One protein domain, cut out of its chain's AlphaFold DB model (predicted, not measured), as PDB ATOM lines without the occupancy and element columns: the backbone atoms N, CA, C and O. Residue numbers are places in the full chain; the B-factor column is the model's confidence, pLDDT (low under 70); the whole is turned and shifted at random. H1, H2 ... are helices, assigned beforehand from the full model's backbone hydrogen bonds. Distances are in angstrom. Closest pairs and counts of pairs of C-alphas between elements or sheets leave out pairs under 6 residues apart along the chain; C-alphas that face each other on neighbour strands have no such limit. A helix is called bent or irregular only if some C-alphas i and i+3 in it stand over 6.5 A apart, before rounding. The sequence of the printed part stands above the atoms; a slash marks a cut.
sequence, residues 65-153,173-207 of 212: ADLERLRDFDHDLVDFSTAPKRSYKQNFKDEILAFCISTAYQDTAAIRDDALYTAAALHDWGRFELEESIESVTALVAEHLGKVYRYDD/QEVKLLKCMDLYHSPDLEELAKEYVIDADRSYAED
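This is residues 65 to 153 and 173 to 207 of the 212 residues of an uncharacterized protein of Alcaligenaceae bacterium (UniProt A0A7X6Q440). H2 runs through the middle of a small helical body; H3 folds back along it as a hairpin, and H4, H5 and H6 pack on it away from H3. H1 lies across H3, the short H7 lies at the far end from the cut, and a tail reaches out to Asp 153. The 124 printed residues, with seven named helices, H1 to H7 in order, and no named strand, are all helix in class. The whole is compact, with a radius of gyration of the C-alphas of 14.7 A, and elongated, spanning 51 by 31 by 24 A.

H1, residues 65 to 70, begins at C-alpha 65 (176.940, 206.806, 235.278). H2, residues 88 to 104, is 24.2 A long; H3, 109 to 123, 20.9 A; H4, 130 to 146, 23.5 A, with a kink of 27 degrees near residue 137. H1 and H4 are irregular: C-alphas 65 and 68, and 132 and 135, are 7.3 A apart. H5 is residues 176 to 184, H6 187 to 196, and H7 204 to 207, ending at C-alpha 207 (160.565, 199.949, 217.074).

H2 and H4 are the hub, touching four helices each; they touch at a steep tilt of 49 degrees, closest C-alphas Cys 100 and Val 141, 5.7 A. H2 and H3 form a hairpin at 16 degrees, closest C-alphas Ser 102 and Arg 112, 4.2 A. H1 touches H3 about perpendicular, at 88 degrees, closest C-alphas Leu 67 and Ala 120, 4.6 A. Every O i to N i+4 pair is within hydrogen-bond range in H2, H3, H5 and H6, against 1 of 2 in H1 and 11 of 13 in H4; H7 is too short for one.

Residues 154 to 172 are not printed; C-alphas 153 and 173 are 14.1 A apart. The link H1 to H2 is long. Residues 73, 75, 77 to 78, 151 to 153 and 173 are under pLDDT 70.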
ATOM      1  N   ALA A  65     178.165 206.236 234.715       91.44
ATOM      2  CA  ALA A  65     176.940 206.806 235.278       91.44
ATOM      3  C   ALA A  65     176.618 208.229 234.768       91.44
ATOM      4  O   ALA A  65     175.564 208.779 235.100       91.44
ATOM      5  N   ASP A  66     177.525 208.859 234.013       89.25
ATOM      6  CA  ASP A  66     177.338 210.208 233.470       89.25
ATOM      7  C   ASP A  66     176.760 210.224 232.049       89.25
ATOM      8  O   ASP A  66     176.376 211.294 231.576       89.25
ATOM      9  N   LEU A  67     176.623 209.070 231.381       87.00
ATOM     10  CA  LEU A  67     176.199 209.013 229.975       87.00
ATOM     11  C   LEU A  67     174.846 209.691 229.720       87.00
ATOM     12  O   LEU A  67     174.715 210.450 228.762       87.00
ATOM     13  N   GLU A  68     173.862 209.516 230.606       85.56
ATOM     14  CA  GLU A  68     172.561 210.189 230.468       85.56
ATOM     15  C   GLU A  68     172.647 211.715 230.578       85.56
ATOM     16  O   GLU A  68     171.855 212.417 229.947       85.56
ATOM     17  N   ARG A  69     173.589 212.249 231.369       85.88
ATOM     18  CA  ARG A  69     173.778 213.704 231.508       85.88
ATOM     19  C   ARG A  69     174.430 214.314 230.274       85.88
ATOM     20  O   ARG A  69     174.230 215.494 230.015       85.88
ATOM     21  N   LEU A  70     175.199 213.517 229.538       84.19
ATOM     22  CA  LEU A  70     175.949 213.938 228.355       84.19
ATOM     23  C   LEU A  70     175.139 213.811 227.056       84.19
ATOM     24  O   LEU A  70     175.670 214.055 225.977       84.19
ATOM     25  N   ARG A  71     173.857 213.446 227.155       74.50
ATOM     26  CA  ARG A  71     172.989 213.068 226.032       74.50
ATOM     27  C   ARG A  71     172.387 214.240 225.239       74.50
ATOM     28  O   ARG A  71     171.345 214.098 224.611       74.50
ATOM     29  N   ASP A  72     172.999 215.417 225.283       71.94
ATOM     30  CA  ASP A  72     172.488 216.598 224.575       71.94
ATOM     31  C   ASP A  72     173.072 216.671 223.156       71.94
ATOM     32  O   ASP A  72     174.027 217.403 222.891       71.94
ATOM     33  N   PHE A  73     172.540 215.848 222.244       69.19
ATOM     34  CA  PHE A  73     172.988 215.816 220.852       69.19
ATOM     35  C   PHE A  73     172.107 216.672 219.950       69.19
ATOM     36  O   PHE A  73     170.903 216.451 219.816       69.19
ATOM     37  N   ASP A  74     172.744 217.596 219.234       70.94
ATOM     38  CA  ASP A  74     172.127 218.236 218.080       70.94
ATOM     39  C   ASP A  74     172.124 217.257 216.893       70.94
ATOM     40  O   ASP A  74     173.142 217.026 216.230       70.94
ATOM     41  N   HIS A  75     170.961 216.658 216.628       67.50
ATOM     42  CA  HIS A  75     170.762 215.718 215.523       67.50
ATOM     43  C   HIS A  75     170.973 216.343 214.131       67.50
ATOM     44  O   HIS A  75     171.092 215.594 213.159       67.50
ATOM     45  N   ASP A  76     171.057 217.675 214.015       72.06
ATOM     46  CA  ASP A  76     171.324 218.357 212.745       72.06
ATOM     47  C   ASP A  76     172.831 218.435 212.415       72.06
ATOM     48  O   ASP A  76     173.199 218.713 211.268       72.06
ATOM     49  N   LEU A  77     173.717 218.162 213.384       68.44
ATOM     50  CA  LEU A  77     175.173 218.304 213.229       68.44
ATOM     51  C   LEU A  77     175.920 216.981 213.013       68.44
ATOM     52  O   LEU A  77     177.050 216.994 212.519       68.44
ATOM     53  N   VAL A  78     175.311 215.840 213.350       68.88
ATOM     54  CA  VAL A  78     175.960 214.520 213.284       68.88
ATOM     55  C   VAL A  78     175.041 213.494 212.617       68.88
ATOM     56  O   VAL A  78     173.896 213.297 213.019       68.88
ATOM     57  N   ASP A  79     175.553 212.800 211.593       77.12
ATOM     58  CA  ASP A  79     174.812 211.726 210.921       77.12
ATOM     59  C   ASP A  79     174.804 210.447 211.770       77.12
ATOM     60  O   ASP A  79     175.696 209.599 211.689       77.12
ATOM     61  N   PHE A  80     173.737 210.277 212.546       76.69
ATOM     62  CA  PHE A  80     173.492 209.059 213.311       76.69
ATOM     63  C   PHE A  80     172.747 207.981 212.523       76.69
ATOM     64  O   PHE A  80     172.430 206.952 213.100       76.69
ATOM     65  N   SER A  81     172.480 208.125 211.220       79.31
ATOM     66  CA  SER A  81     171.543 207.265 210.467       79.31
ATOM     67  C   SER A  81     171.876 205.764 210.433       79.31
ATOM     68  O   SER A  81     171.062 204.959 209.955       79.31
ATOM     69  N   THR A  82     173.058 205.366 210.908       88.88
ATOM     70  CA  THR A  82     173.456 203.962 211.062       88.88
ATOM     71  C   THR A  82     173.202 203.399 212.459       88.88
ATOM     72  O   THR A  82     172.858 202.225 212.544       88.88
ATOM     73  N   ALA A  83     173.315 204.191 213.532       91.00
ATOM     74  CA  ALA A  83     173.172 203.707 214.909       91.00
ATOM     75  C   ALA A  83     171.751 203.188 215.226       91.00
ATOM     76  O   ALA A  83     171.638 202.050 215.682       91.00
ATOM     77  N   PRO A  84     170.649 203.877 214.858       91.94
ATOM     78  CA  PRO A  84     169.292 203.366 215.055       91.94
ATOM     79  C   PRO A  84     168.993 202.058 214.316       91.94
ATOM     80  O   PRO A  84     168.021 201.389 214.647       91.94
ATOM     81  N   LYS A  85     169.772 201.714 213.276       94.31
ATOM     82  CA  LYS A  85     169.575 200.504 212.454       94.31
ATOM     83  C   LYS A  85     170.320 199.283 212.992       94.31
ATOM     84  O   LYS A  85     170.075 198.176 212.518       94.31
ATOM     85  N   ARG A  86     171.275 199.473 213.906       95.44
ATOM     86  CA  ARG A  86     171.966 198.369 214.582       95.44
ATOM     87  C   ARG A  86     171.033 197.780 215.633       95.44
ATOM     88  O   ARG A  86     170.137 198.467 216.118       95.44
ATOM     89  N   SER A  87     171.240 196.515 215.987       97.25
ATOM     90  CA  SER A  87     170.497 195.943 217.106       97.25
ATOM     91  C   SER A  87     170.878 196.637 218.415       97.25
ATOM     92  O   SER A  87     171.995 197.144 218.553       97.25
ATOM     93  N   TYR A  88     169.982 196.623 219.400       97.94
ATOM     94  CA  TYR A  88     170.240 197.179 220.726       97.94
ATOM     95  C   TYR A  88     171.475 196.550 221.366       97.94
ATOM     96  O   TYR A  88     172.290 197.257 221.955       97.94
ATOM     97  N   LYS A  89     171.682 195.242 221.160       98.19
ATOM     98  CA  LYS A  89     172.907 194.560 221.584       98.19
ATOM     99  C   LYS A  89     174.155 195.164 220.955       98.19
ATOM    100  O   LYS A  89     175.158 195.346 221.634       98.19
ATOM    101  N   GLN A  90     174.117 195.438 219.655       98.06
ATOM    102  CA  GLN A  90     175.269 195.992 218.961       98.06
ATOM    103  C   GLN A  90     175.569 197.417 219.443       98.06
ATOM    104  O   GLN A  90     176.723 197.701 219.743       98.06
ATOM    105  N   ASN A  91     174.549 198.267 219.611       96.94
ATOM    106  CA  ASN A  91     174.733 199.611 220.171       96.94
ATOM    107  C   ASN A  91     175.309 199.569 221.593       96.94
ATOM    108  O   ASN A  91     176.244 200.308 221.874       96.94
ATOM    109  N   PHE A  92     174.841 198.656 222.449       98.12
ATOM    110  CA  PHE A  92     175.396 198.463 223.794       98.12
ATOM    111  C   PHE A  92     176.889 198.093 223.767       98.12
ATOM    112  O   PHE A  92     177.695 198.642 224.516       98.12
ATOM    113  N   LYS A  93     177.298 197.189 222.867       98.69
ATOM    114  CA  LYS A  93     178.715 196.818 222.719       98.69
ATOM    115  C   LYS A  93     179.559 197.966 222.162       98.69
ATOM    116  O   LYS A  93     180.693 198.144 222.604       98.69
ATOM    117  N   ASP A  94     179.017 198.725 221.213       98.19
ATOM    118  CA  ASP A  94     179.674 199.902 220.637       98.19
ATOM    119  C   ASP A  94     179.862 201.003 221.700       98.19
ATOM    120  O   ASP A  94     180.934 201.604 221.785       98.19
ATOM    121  N   GLU A  95     178.855 201.220 222.550       97.81
ATOM    122  CA  GLU A  95     178.880 202.170 223.668       97.81
ATOM    123  C   GLU A  95     179.969 201.809 224.683       97.81
ATOM    124  O   GLU A  95     180.787 202.653 225.053       97.81
ATOM    125  N   ILE A  96     180.057 200.534 225.070       98.62
ATOM    126  CA  ILE A  96     181.080 200.069 226.015       98.62
ATOM    127  C   ILE A  96     182.485 200.126 225.402       98.62
ATOM    128  O   ILE A  96     183.449 200.442 226.102       98.62
ATOM    129  N   LEU A  97     182.631 199.870 224.096       98.88
ATOM    130  CA  LEU A  97     183.905 200.070 223.402       98.88
ATOM    131  C   LEU A  97     184.336 201.543 223.457       98.88
ATOM    132  O   LEU A  97     185.486 201.826 223.799       98.88
ATOM    133  N   ALA A  98     183.425 202.472 223.162       98.38
ATOM    134  CA  ALA A  98     183.695 203.905 223.239       98.38
ATOM    135  C   ALA A  98     184.065 204.334 224.672       98.38
ATOM    136  O   ALA A  98     185.077 205.007 224.878       98.38
ATOM    137  N   PHE A  99     183.337 203.845 225.679       98.50
ATOM    138  CA  PHE A  99     183.655 204.090 227.086       98.50
ATOM    139  C   PHE A  99     185.023 203.513 227.502       98.50
ATOM    140  O   PHE A  99     185.800 204.183 228.191       98.50
ATOM    141  N   CYS A 100     185.382 202.314 227.025       98.75
ATOM    142  CA  CYS A 100     186.712 201.741 227.241       98.75
ATOM    143  C   CYS A 100     187.811 202.634 226.656       98.75
ATOM    144  O   CYS A 100     188.814 202.881 227.324       98.75
ATOM    145  N   ILE A 101     187.623 203.145 225.434       98.69
ATOM    146  CA  ILE A 101     188.582 204.051 224.786       98.69
ATOM    147  C   ILE A 101     188.716 205.344 225.596       98.69
ATOM    148  O   ILE A 101     189.840 205.761 225.877       98.69
ATOM    149  N   SER A 102     187.604 205.937 226.036       98.06
ATOM    150  CA  SER A 102     187.635 207.132 226.884       98.06
ATOM    151  C   SER A 102     188.447 206.898 228.164       98.06
ATOM    152  O   SER A 102     189.371 207.654 228.461       98.06
ATOM    153  N   THR A 103     188.185 205.787 228.859       97.94
ATOM    154  CA  THR A 103     188.890 205.394 230.091       97.94
ATOM    155  C   THR A 103     190.377 205.134 229.834       97.94
ATOM    156  O   THR A 103     191.252 205.591 230.568       97.94
ATOM    157  N   ALA A 104     190.700 204.432 228.748       97.06
ATOM    158  CA  ALA A 104     192.072 204.092 228.399       97.06
ATOM    159  C   ALA A 104     192.931 205.336 228.117       97.06
ATOM    160  O   ALA A 104     194.115 205.380 228.472       97.06
ATOM    161  N   TYR A 105     192.341 206.347 227.483       96.25
ATOM    162  CA  TYR A 105     193.015 207.570 227.056       96.25
ATOM    163  C   TYR A 105     192.603 208.798 227.880       96.25
ATOM    164  O   TYR A 105     192.749 209.923 227.407       96.25
ATOM    165  N   GLN A 106     192.157 208.597 229.124       95.62
ATOM    166  CA  GLN A 106     191.632 209.655 229.999       95.62
ATOM    167  C   GLN A 106     192.576 210.854 230.206       95.62
ATOM    168  O   GLN A 106     192.120 211.980 230.398       95.62
ATOM    169  N   ASP A 107     193.892 210.631 230.111       94.50
ATOM    170  CA  ASP A 107     194.916 211.676 230.260       94.50
ATOM    171  C   ASP A 107     195.015 212.598 229.028       94.50
ATOM    172  O   ASP A 107     195.714 213.610 229.050       94.50
ATOM    173  N   THR A 108     194.344 212.252 227.923       95.12
ATOM    174  CA  THR A 108     194.268 213.063 226.703       95.12
ATOM    175  C   THR A 108     192.842 213.566 226.514       95.12
ATOM    176  O   THR A 108     192.023 212.872 225.916       95.12
ATOM    177  N   ALA A 109     192.560 214.788 226.981       93.94
ATOM    178  CA  ALA A 109     191.214 215.378 226.999       93.94
ATOM    179  C   ALA A 109     190.459 215.232 225.667       93.94
ATOM    180  O   ALA A 109     189.355 214.712 225.654       93.94
ATOM    181  N   ALA A 110     191.092 215.568 224.538       95.44
ATOM    182  CA  ALA A 110     190.456 215.454 223.224       95.44
ATOM    183  C   ALA A 110     189.995 214.024 222.882       95.44
ATOM    184  O   ALA A 110     188.947 213.860 222.274       95.44
ATOM    185  N   ILE A 111     190.753 212.992 223.274       96.12
ATOM    186  CA  ILE A 111     190.376 211.587 223.033       96.12
ATOM    187  C   ILE A 111     189.342 211.133 224.064       96.12
ATOM    188  O   ILE A 111     188.366 210.476 223.710       96.12
ATOM    189  N   ARG A 112     189.560 211.484 225.337       95.38
ATOM    190  CA  ARG A 112     188.652 211.187 226.447       95.38
ATOM    191  C   ARG A 112     187.245 211.689 226.140       95.38
ATOM    192  O   ARG A 112     186.300 210.908 226.231       95.38
ATOM    193  N   ASP A 113     187.135 212.966 225.789       92.94
ATOM    194  CA  ASP A 113     185.864 213.656 225.611       92.94
ATOM    195  C   ASP A 113     185.156 213.145 224.356       92.94
ATOM    196  O   ASP A 113     184.007 212.731 224.451       92.94
ATOM    197  N   ASP A 114     185.844 213.061 223.213       94.25
ATOM    198  CA  ASP A 114     185.273 212.526 221.965       94.25
ATOM    199  C   ASP A 114     184.710 211.105 222.144       94.25
ATOM    200  O   ASP A 114     183.571 210.809 221.769       94.25
ATOM    201  N   ALA A 115     185.468 210.223 222.802       96.75
ATOM    202  CA  ALA A 115     185.031 208.856 223.058       96.75
ATOM    203  C   ALA A 115     183.897 208.774 224.098       96.75
ATOM    204  O   ALA A 115     182.997 207.946 223.949       96.75
ATOM    205  N   LEU A 116     183.899 209.631 225.127       94.50
ATOM    206  CA  LEU A 116     182.825 209.667 226.129       94.50
ATOM    207  C   LEU A 116     181.521 210.212 225.536       94.50
ATOM    208  O   LEU A 116     180.462 209.623 225.746       94.50
ATOM    209  N   TYR A 117     181.600 211.280 224.739       91.50
ATOM    210  CA  TYR A 117     180.462 211.793 223.977       91.50
ATOM    211  C   TYR A 117     179.954 210.756 222.972       91.50
ATOM    212  O   TYR A 117     178.748 210.584 222.835       91.50
ATOM    213  N   THR A 118     180.843 209.996 222.324       93.44
ATOM    214  CA  THR A 118     180.437 208.881 221.454       93.44
ATOM    215  C   THR A 118     179.654 207.811 222.222       93.44
ATOM    216  O   THR A 118     178.633 207.337 221.724       93.44
ATOM    217  N   ALA A 119     180.086 207.442 223.433       95.31
ATOM    218  CA  ALA A 119     179.347 206.503 224.279       95.31
ATOM    219  C   ALA A 119     177.950 207.048 224.631       95.31
ATOM    220  O   ALA A 119     176.950 206.365 224.422       95.31
ATOM    221  N   ALA A 120     177.864 208.311 225.057       92.00
ATOM    222  CA  ALA A 120     176.588 208.951 225.370       92.00
ATOM    223  C   ALA A 120     175.652 209.038 224.146       92.00
ATOM    224  O   ALA A 120     174.445 208.860 224.287       92.00
ATOM    225  N   ALA A 121     176.192 209.239 222.938       90.25
ATOM    226  CA  ALA A 121     175.409 209.289 221.698       90.25
ATOM    227  C   ALA A 121     174.815 207.936 221.312       90.25
ATOM    228  O   ALA A 121     173.726 207.853 220.746       90.25
ATOM    229  N   LEU A 122     175.543 206.853 221.579       92.62
ATOM    230  CA  LEU A 122     175.058 205.502 221.314       92.62
ATOM    231  C   LEU A 122     173.958 205.099 222.297       92.62
ATOM    232  O   LEU A 122     173.041 204.371 221.904       92.62
ATOM    233  N   HIS A 123     173.998 205.657 223.507       91.62
ATOM    234  CA  HIS A 123     172.994 205.439 224.537       91.62
ATOM    235  C   HIS A 123     171.580 205.857 224.096       91.62
ATOM    236  O   HIS A 123     170.614 205.166 224.417       91.62
ATOM    237  N   ASP A 124     171.439 206.915 223.284       88.50
ATOM    238  CA  ASP A 124     170.148 207.352 222.708       88.50
ATOM    239  C   ASP A 124     169.438 206.272 221.884       88.50
ATOM    240  O   ASP A 124     168.208 206.226 221.801       88.50
ATOM    241  N   TRP A 125     170.218 205.393 221.256       90.25
ATOM    242  CA  TRP A 125     169.723 204.328 220.386       90.25
ATOM    243  C   TRP A 125     169.837 202.949 221.038       90.25
ATOM    244  O   TRP A 125     169.585 201.931 220.382       90.25
ATOM    245  N   GLY A 126     170.251 202.912 222.304       90.69
ATOM    246  CA  GLY A 126     170.291 201.733 223.150       90.69
ATOM    247  C   GLY A 126     168.937 201.453 223.799       90.69
ATOM    248  O   GLY A 126     168.021 202.273 223.807       90.69
ATOM    249  N   ARG A 127     168.798 200.245 224.345       94.12
ATOM    250  CA  ARG A 127     167.651 199.871 225.176       94.12
ATOM    251  C   ARG A 127     168.108 198.858 226.216       94.12
ATOM    252  O   ARG A 127     168.030 197.654 225.990       94.12
ATOM    253  N   PHE A 128     168.650 199.348 227.321       95.44
ATOM    254  CA  PHE A 128     169.200 198.514 228.386       95.44
ATOM    255  C   PHE A 128     169.059 199.195 229.750       95.44
ATOM    256  O   PHE A 128     168.852 200.406 229.823       95.44
ATOM    257  N   GLU A 129     169.161 198.413 230.820       94.75
ATOM    258  CA  GLU A 129     169.059 198.906 232.197       94.75
ATOM    259  C   GLU A 129     170.385 199.563 232.631       94.75
ATOM    260  O   GLU A 129     171.280 198.896 233.156       94.75
ATOM    261  N   LEU A 130     170.539 200.873 232.384       93.06
ATOM    262  CA  LEU A 130     171.792 201.597 232.650       93.06
ATOM    263  C   LEU A 130     172.235 201.466 234.107       93.06
ATOM    264  O   LEU A 130     173.339 200.985 234.352       93.06
ATOM    265  N   GLU A 131     171.374 201.849 235.052       94.75
ATOM    266  CA  GLU A 131     171.685 201.860 236.488       94.75
ATOM    267  C   GLU A 131     172.177 200.490 236.981       94.75
ATOM    268  O   GLU A 131     173.139 200.405 237.743       94.75
ATOM    269  N   GLU A 132     171.562 199.407 236.498       96.75
ATOM    270  CA  GLU A 132     171.925 198.036 236.873       96.75
ATOM    271  C   GLU A 132     173.262 197.593 236.257       96.75
ATOM    272  O   GLU A 132     173.974 196.773 236.833       96.75
ATOM    273  N   SER A 133     173.636 198.162 235.109       96.56
ATOM    274  CA  SER A 133     174.849 197.790 234.375       96.56
ATOM    275  C   SER A 133     176.125 198.509 234.840       96.56
ATOM    276  O   SER A 133     177.221 198.018 234.554       96.56
ATOM    277  N   ILE A 134     176.017 199.640 235.558       96.75
ATOM    278  CA  ILE A 134     177.153 200.535 235.872       96.75
ATOM    279  C   ILE A 134     178.326 199.791 236.517       96.75
ATOM    280  O   ILE A 134     179.466 199.935 236.066       96.75
ATOM    281  N   GLU A 135     178.068 199.001 237.561       97.81
ATOM    282  CA  GLU A 135     179.127 198.296 238.294       97.81
ATOM    283  C   GLU A 135     179.810 197.249 237.403       97.81
ATOM    284  O   GLU A 135     181.038 197.238 237.286       97.81
ATOM    285  N   SER A 136     179.016 196.423 236.720       98.38
ATOM    286  CA  SER A 136     179.493 195.335 235.861       98.38
ATOM    287  C   SER A 136     180.303 195.842 234.666       98.38
ATOM    288  O   SER A 136     181.381 195.319 234.377       98.38
ATOM    289  N   VAL A 137     179.824 196.893 233.992       98.38
ATOM    290  CA  VAL A 137     180.519 197.512 232.854       98.38
ATOM    291  C   VAL A 137     181.828 198.156 233.305       98.38
ATOM    292  O   VAL A 137     182.878 197.903 232.707       98.38
ATOM    293  N   THR A 138     181.797 198.940 234.386       98.25
ATOM    294  CA  THR A 138     182.993 199.614 234.915       98.25
ATOM    295  C   THR A 138     184.059 198.599 235.333       98.25
ATOM    296  O   THR A 138     185.237 198.754 234.994       98.25
ATOM    297  N   ALA A 139     183.654 197.520 236.010       98.50
ATOM    298  CA  ALA A 139     184.552 196.439 236.403       98.50
ATOM    299  C   ALA A 139     185.168 195.727 235.188       98.50
ATOM    300  O   ALA A 139     186.380 195.497 235.167       98.50
ATOM    301  N   LEU A 140     184.367 195.429 234.159       98.75
ATOM    302  CA  LEU A 140     184.834 194.762 232.941       98.75
ATOM    303  C   LEU A 140     185.881 195.599 232.189       98.75
ATOM    304  O   LEU A 140     186.899 195.061 231.735       98.75
ATOM    305  N   VAL A 141     185.653 196.913 232.079       98.69
ATOM    306  CA  VAL A 141     186.606 197.858 231.473       98.69
ATOM    307  C   VAL A 141     187.905 197.899 232.270       98.69
ATOM    308  O   VAL A 141     188.982 197.719 231.691       98.69
ATOM    309  N   ALA A 142     187.823 198.065 233.592       98.00
ATOM    310  CA  ALA A 142     188.997 198.088 234.458       98.00
ATOM    311  C   ALA A 142     189.809 196.783 234.367       98.00
ATOM    312  O   ALA A 142     191.039 196.822 234.282       98.00
ATOM    313  N   GLU A 143     189.135 195.628 234.318       97.88
ATOM    314  CA  GLU A 143     189.782 194.326 234.151       97.88
ATOM    315  C   GLU A 143     190.581 194.262 232.843       97.88
ATOM    316  O   GLU A 143     191.767 193.921 232.851       97.88
ATOM    317  N   HIS A 144     189.959 194.623 231.717       97.25
ATOM    318  CA  HIS A 144     190.610 194.567 230.408       97.25
ATOM    319  C   HIS A 144     191.779 195.543 230.308       97.25
ATOM    320  O   HIS A 144     192.855 195.166 229.834       97.25
ATOM    321  N   LEU A 145     191.617 196.767 230.815       96.12
ATOM    322  CA  LEU A 145     192.691 197.757 230.852       96.12
ATOM    323  C   LEU A 145     193.844 197.328 231.775       96.12
ATOM    324  O   LEU A 145     195.007 197.601 231.458       96.12
ATOM    325  N   GLY A 146     193.561 196.566 232.834       93.75
ATOM    326  CA  GLY A 146     194.551 196.001 233.756       93.75
ATOM    327  C   GLY A 146     195.362 194.813 233.216       93.75
ATOM    328  O   GLY A 146     196.395 194.468 233.799       93.75
ATOM    329  N   LYS A 147     194.960 194.190 232.096       91.00
ATOM    330  CA  LYS A 147     195.667 193.028 231.520       91.00
ATOM    331  C   LYS A 147     197.103 193.383 231.114       91.00
ATOM    332  O   LYS A 147     197.365 194.410 230.485       91.00
ATOM    333  N   VAL A 148     198.062 192.512 231.427       86.19
ATOM    334  CA  VAL A 148     199.467 192.697 231.028       86.19
ATOM    335  C   VAL A 148     199.712 191.970 229.709       86.19
ATOM    336  O   VAL A 148     199.754 190.744 229.676       86.19
ATOM    337  N   TYR A 149     199.912 192.722 228.628       79.62
ATOM    338  CA  TYR A 149     200.242 192.163 227.317       79.62
ATOM    339  C   TYR A 149     201.759 192.038 227.239       79.62
ATOM    340  O   TYR A 149     202.481 193.037 227.226       79.62
ATOM    341  N   ARG A 150     202.255 190.801 227.256       70.50
ATOM    342  CA  ARG A 150     203.674 190.500 227.065       70.50
ATOM    343  C   ARG A 150     203.820 189.748 225.758       70.50
ATOM    344  O   ARG A 150     203.118 188.771 225.531       70.50
ATOM    345  N   TYR A 151     204.758 190.190 224.936       60.50
ATOM    346  CA  TYR A 151     205.278 189.357 223.866       60.50
ATOM    347  C   TYR A 151     206.163 188.275 224.507       60.50
ATOM    348  O   TYR A 151     207.165 188.619 225.141       60.50
ATOM    349  N   ASP A 152     205.766 187.002 224.423       58.59
ATOM    350  CA  ASP A 152     206.593 185.871 224.864       58.59
ATOM    351  C   ASP A 152     207.598 185.532 223.759       58.59
ATOM    352  O   ASP A 152     207.230 185.217 222.629       58.59
ATOM    353  N   ASP A 153     208.888 185.615 224.075       55.84
ATOM    354  CA  ASP A 153     209.969 185.292 223.148       55.84
ATOM    355  C   ASP A 153     210.215 183.784 222.979       55.84
ATOM    356  O   ASP A 153     211.061 183.393 222.170       55.84
ATOM    357  N   GLN A 173     204.854 196.993 225.866       66.38
ATOM    358  CA  GLN A 173     204.195 197.974 225.013       66.38
ATOM    359  C   GLN A 173     202.753 198.165 225.491       66.38
ATOM    360  O   GLN A 173     201.998 197.204 225.647       66.38
ATOM    361  N   GLU A 174     202.369 199.414 225.737       76.50
ATOM    362  CA  GLU A 174     201.044 199.739 226.244       76.50
ATOM    363  C   GLU A 174     200.013 199.732 225.103       76.50
ATOM    364  O   GLU A 174     199.684 200.750 224.501       76.50
ATOM    365  N   VAL A 175     199.515 198.545 224.764       88.31
ATOM    366  CA  VAL A 175     198.535 198.332 223.685       88.31
ATOM    367  C   VAL A 175     197.097 198.581 224.161       88.31
ATOM    368  O   VAL A 175     196.241 197.703 224.102       88.31
ATOM    369  N   LYS A 176     196.824 199.793 224.663       94.25
ATOM    370  CA  LYS A 176     195.520 200.185 225.236       94.25
ATOM    371  C   LYS A 176     194.334 199.915 224.304       94.25
ATOM    372  O   LYS A 176     193.373 199.273 224.710       94.25
ATOM    373  N   LEU A 177     194.437 200.334 223.041       96.62
ATOM    374  CA  LEU A 177     193.390 200.099 222.045       96.62
ATOM    375  C   LEU A 177     193.111 198.604 221.839       96.62
ATOM    376  O   LEU A 177     191.952 198.211 221.770       96.62
ATOM    377  N   LEU A 178     194.151 197.761 221.795       95.62
ATOM    378  CA  LEU A 178     193.977 196.313 221.647       95.62
ATOM    379  C   LEU A 178     193.188 195.722 222.821       95.62
ATOM    380  O   LEU A 178     192.307 194.904 222.601       95.62
ATOM    381  N   LYS A 179     193.432 196.191 224.049       96.25
ATOM    382  CA  LYS A 179     192.664 195.761 225.228       96.25
ATOM    383  C   LYS A 179     191.177 196.093 225.104       96.25
ATOM    384  O   LYS A 179     190.347 195.270 225.477       96.25
ATOM    385  N   CYS A 180     190.840 197.261 224.553       98.56
ATOM    386  CA  CYS A 180     189.449 197.625 224.283       98.56
ATOM    387  C   CYS A 180     188.837 196.811 223.134       98.56
ATOM    388  O   CYS A 180     187.675 196.423 223.221       98.56
ATOM    389  N   MET A 181     189.610 196.481 222.095       98.62
ATOM    390  CA  MET A 181     189.157 195.563 221.042       98.62
ATOM    391  C   MET A 181     188.896 194.156 221.596       98.62
ATOM    392  O   MET A 181     187.884 193.538 221.267       98.62
ATOM    393  N   ASP A 182     189.763 193.670 222.482       97.88
ATOM    394  CA  ASP A 182     189.598 192.369 223.128       97.88
ATOM    395  C   ASP A 182     188.408 192.371 224.099       97.88
ATOM    396  O   ASP A 182     187.665 191.392 224.141       97.88
ATOM    397  N   LEU A 183     188.159 193.483 224.804       98.69
ATOM    398  CA  LEU A 183     186.930 193.691 225.578       98.69
ATOM    399  C   LEU A 183     185.694 193.597 224.682       98.69
ATOM    400  O   LEU A 183     184.753 192.871 225.004       98.69
ATOM    401  N   TYR A 184     185.703 194.293 223.546       98.75
ATOM    402  CA  TYR A 184     184.577 194.339 222.613       98.75
ATOM    403  C   TYR A 184     184.216 192.952 222.046       98.75
ATOM    404  O   TYR A 184     183.046 192.635 221.797       98.75
ATOM    405  N   HIS A 185     185.219 192.088 221.890       98.56
ATOM    406  CA  HIS A 185     185.054 190.705 221.447       98.56
ATOM    407  C   HIS A 185     184.953 189.683 222.592       98.56
ATOM    408  O   HIS A 185     184.854 188.484 222.322       98.56
ATOM    409  N   SER A 186     184.968 190.126 223.852       98.62
ATOM    410  CA  SER A 186     184.984 189.226 225.003       98.62
ATOM    411  C   SER A 186     183.650 188.484 225.182       98.62
ATOM    412  O   SER A 186     182.578 189.029 224.897       98.62
ATOM    413  N   PRO A 187     183.689 187.231 225.675       98.56
ATOM    414  CA  PRO A 187     182.476 186.515 226.062       98.56
ATOM    415  C   PRO A 187     181.754 187.198 227.229       98.56
ATOM    416  O   PRO A 187     180.531 187.130 227.291       98.56
ATOM    417  N   ASP A 188     182.488 187.881 228.110       98.56
ATOM    418  CA  ASP A 188     181.920 188.578 229.263       98.56
ATOM    419  C   ASP A 188     181.069 189.771 228.816       98.56
ATOM    420  O   ASP A 188     179.936 189.909 229.271       98.56
ATOM    421  N   LEU A 189     181.534 190.565 227.840       98.75
ATOM    422  CA  LEU A 189     180.714 191.628 227.252       98.75
ATOM    423  C   LEU A 189     179.455 191.073 226.570       98.75
ATOM    424  O   LEU A 189     178.388 191.680 226.644       98.75
ATOM    425  N   GLU A 190     179.561 189.923 225.900       98.56
ATOM    426  CA  GLU A 190     178.391 189.263 225.313       98.56
ATOM    427  C   GLU A 190     177.397 188.799 226.388       98.56
ATOM    428  O   GLU A 190     176.194 188.794 226.134       98.56
ATOM    429  N   GLU A 191     177.869 188.420 227.577       98.50
ATOM    430  CA  GLU A 191     177.000 188.051 228.695       98.50
ATOM    431  C   GLU A 191     176.319 189.270 229.315       98.50
ATOM    432  O   GLU A 191     175.098 189.248 229.462       98.50
ATOM    433  N   LEU A 192     177.051 190.368 229.550       98.50
ATOM    434  CA  LEU A 192     176.437 191.626 229.996       98.50
ATOM    435  C   LEU A 192     175.371 192.095 228.996       98.50
ATOM    436  O   LEU A 192     174.296 192.543 229.385       98.50
ATOM    437  N   ALA A 193     175.627 191.931 227.696       98.12
ATOM    438  CA  ALA A 193     174.660 192.298 226.673       98.12
ATOM    439  C   ALA A 193     173.391 191.428 226.694       98.12
ATOM    440  O   ALA A 193     172.333 191.891 226.288       98.12
ATOM    441  N   LYS A 194     173.462 190.172 227.149       96.94
ATOM    442  CA  LYS A 194     172.263 189.336 227.348       96.94
ATOM    443  C   LYS A 194     171.526 189.676 228.636       96.94
ATOM    444  O   LYS A 194     170.316 189.480 228.692       96.94
ATOM    445  N   GLU A 195     172.260 190.107 229.657       97.81
ATOM    446  CA  GLU A 195     171.717 190.417 230.975       97.81
ATOM    447  C   GLU A 195     170.962 191.750 230.976       97.81
ATOM    448  O   GLU A 195     169.804 191.784 231.387       97.81
ATOM    449  N   TYR A 196     171.580 192.822 230.469       98.19
ATOM    450  CA  TYR A 196     171.039 194.178 230.623       98.19
ATOM    451  C   TYR A 196     170.267 194.689 229.404       98.19
ATOM    452  O   TYR A 196     169.448 195.596 229.552       98.19
ATOM    453  N   VAL A 197     170.511 194.160 228.197       98.25
ATOM    454  CA  VAL A 197     169.869 194.680 226.978       98.25
ATOM    455  C   VAL A 197     168.477 194.084 226.796       98.25
ATOM    456  O   VAL A 197     168.288 192.873 226.671       98.25
ATOM    457  N   ILE A 198     167.491 194.967 226.694       97.44
ATOM    458  CA  ILE A 198     166.086 194.630 226.499       97.44
ATOM    459  C   ILE A 198     165.830 194.435 225.005       97.44
ATOM    460  O   ILE A 198     166.139 195.304 224.194       97.44
ATOM    461  N   ASP A 199     165.219 193.304 224.638       96.88
ATOM    462  CA  ASP A 199     164.942 192.942 223.241       96.88
ATOM    463  C   ASP A 199     166.200 193.024 222.350       96.88
ATOM    464  O   ASP A 199     166.160 193.567 221.251       96.88
ATOM    465  N   ALA A 200     167.317 192.471 222.832       96.81
ATOM    466  CA  ALA A 200     168.678 192.580 222.291       96.81
ATOM    467  C   ALA A 200     168.846 192.502 220.758       96.81
ATOM    468  O   ALA A 200     169.741 193.151 220.209       96.81
ATOM    469  N   ASP A 201     168.020 191.712 220.068       97.19
ATOM    470  CA  ASP A 201     168.093 191.514 218.615       97.19
ATOM    471  C   ASP A 201     167.262 192.525 217.801       97.19
ATOM    472  O   ASP A 201     167.416 192.584 216.582       97.19
ATOM    473  N   ARG A 202     166.406 193.324 218.451       96.75
ATOM    474  CA  ARG A 202     165.657 194.428 217.828       96.75
ATOM    475  C   ARG A 202     166.505 195.693 217.757       96.75
ATOM    476  O   ARG A 202     167.571 195.768 218.361       96.75
ATOM    477  N   SER A 203     166.023 196.692 217.032       96.12
ATOM    478  CA  SER A 203     166.671 197.990 216.843       96.12
ATOM    479  C   SER A 203     165.705 199.151 217.067       96.12
ATOM    480  O   SER A 203     164.492 199.018 216.891       96.12
ATOM    481  N   TYR A 204     166.243 200.334 217.371       94.06
ATOM    482  CA  TYR A 204     165.432 201.546 217.504       94.06
ATOM    483  C   TYR A 204     164.597 201.816 216.245       94.06
ATOM    484  O   TYR A 204     163.404 202.114 216.334       94.06
ATOM    485  N   ALA A 205     165.203 201.671 215.065       93.25
ATOM    486  CA  ALA A 205     164.534 201.894 213.791       93.25
ATOM    487  C   ALA A 205     163.364 200.926 213.559       93.25
ATOM    488  O   ALA A 205     162.354 201.344 213.004       93.25
ATOM    489  N   GLU A 206     163.462 199.663 213.985       93.88
ATOM    490  CA  GLU A 206     162.343 198.713 213.903       93.88
ATOM    491  C   GLU A 206     161.205 199.086 214.855       93.88
ATOM    492  O   GLU A 206     160.034 198.942 214.505       93.88
ATOM    493  N   ASP A 207     161.538 199.586 216.041       92.44
ATOM    494  CA  ASP A 207     160.565 199.949 217.074       92.44
ATOM    495  C   ASP A 207     159.855 201.277 216.762       92.44
ATOM    496  O   ASP A 207     158.736 201.497 217.224       92.44
TER     497      ASP A 207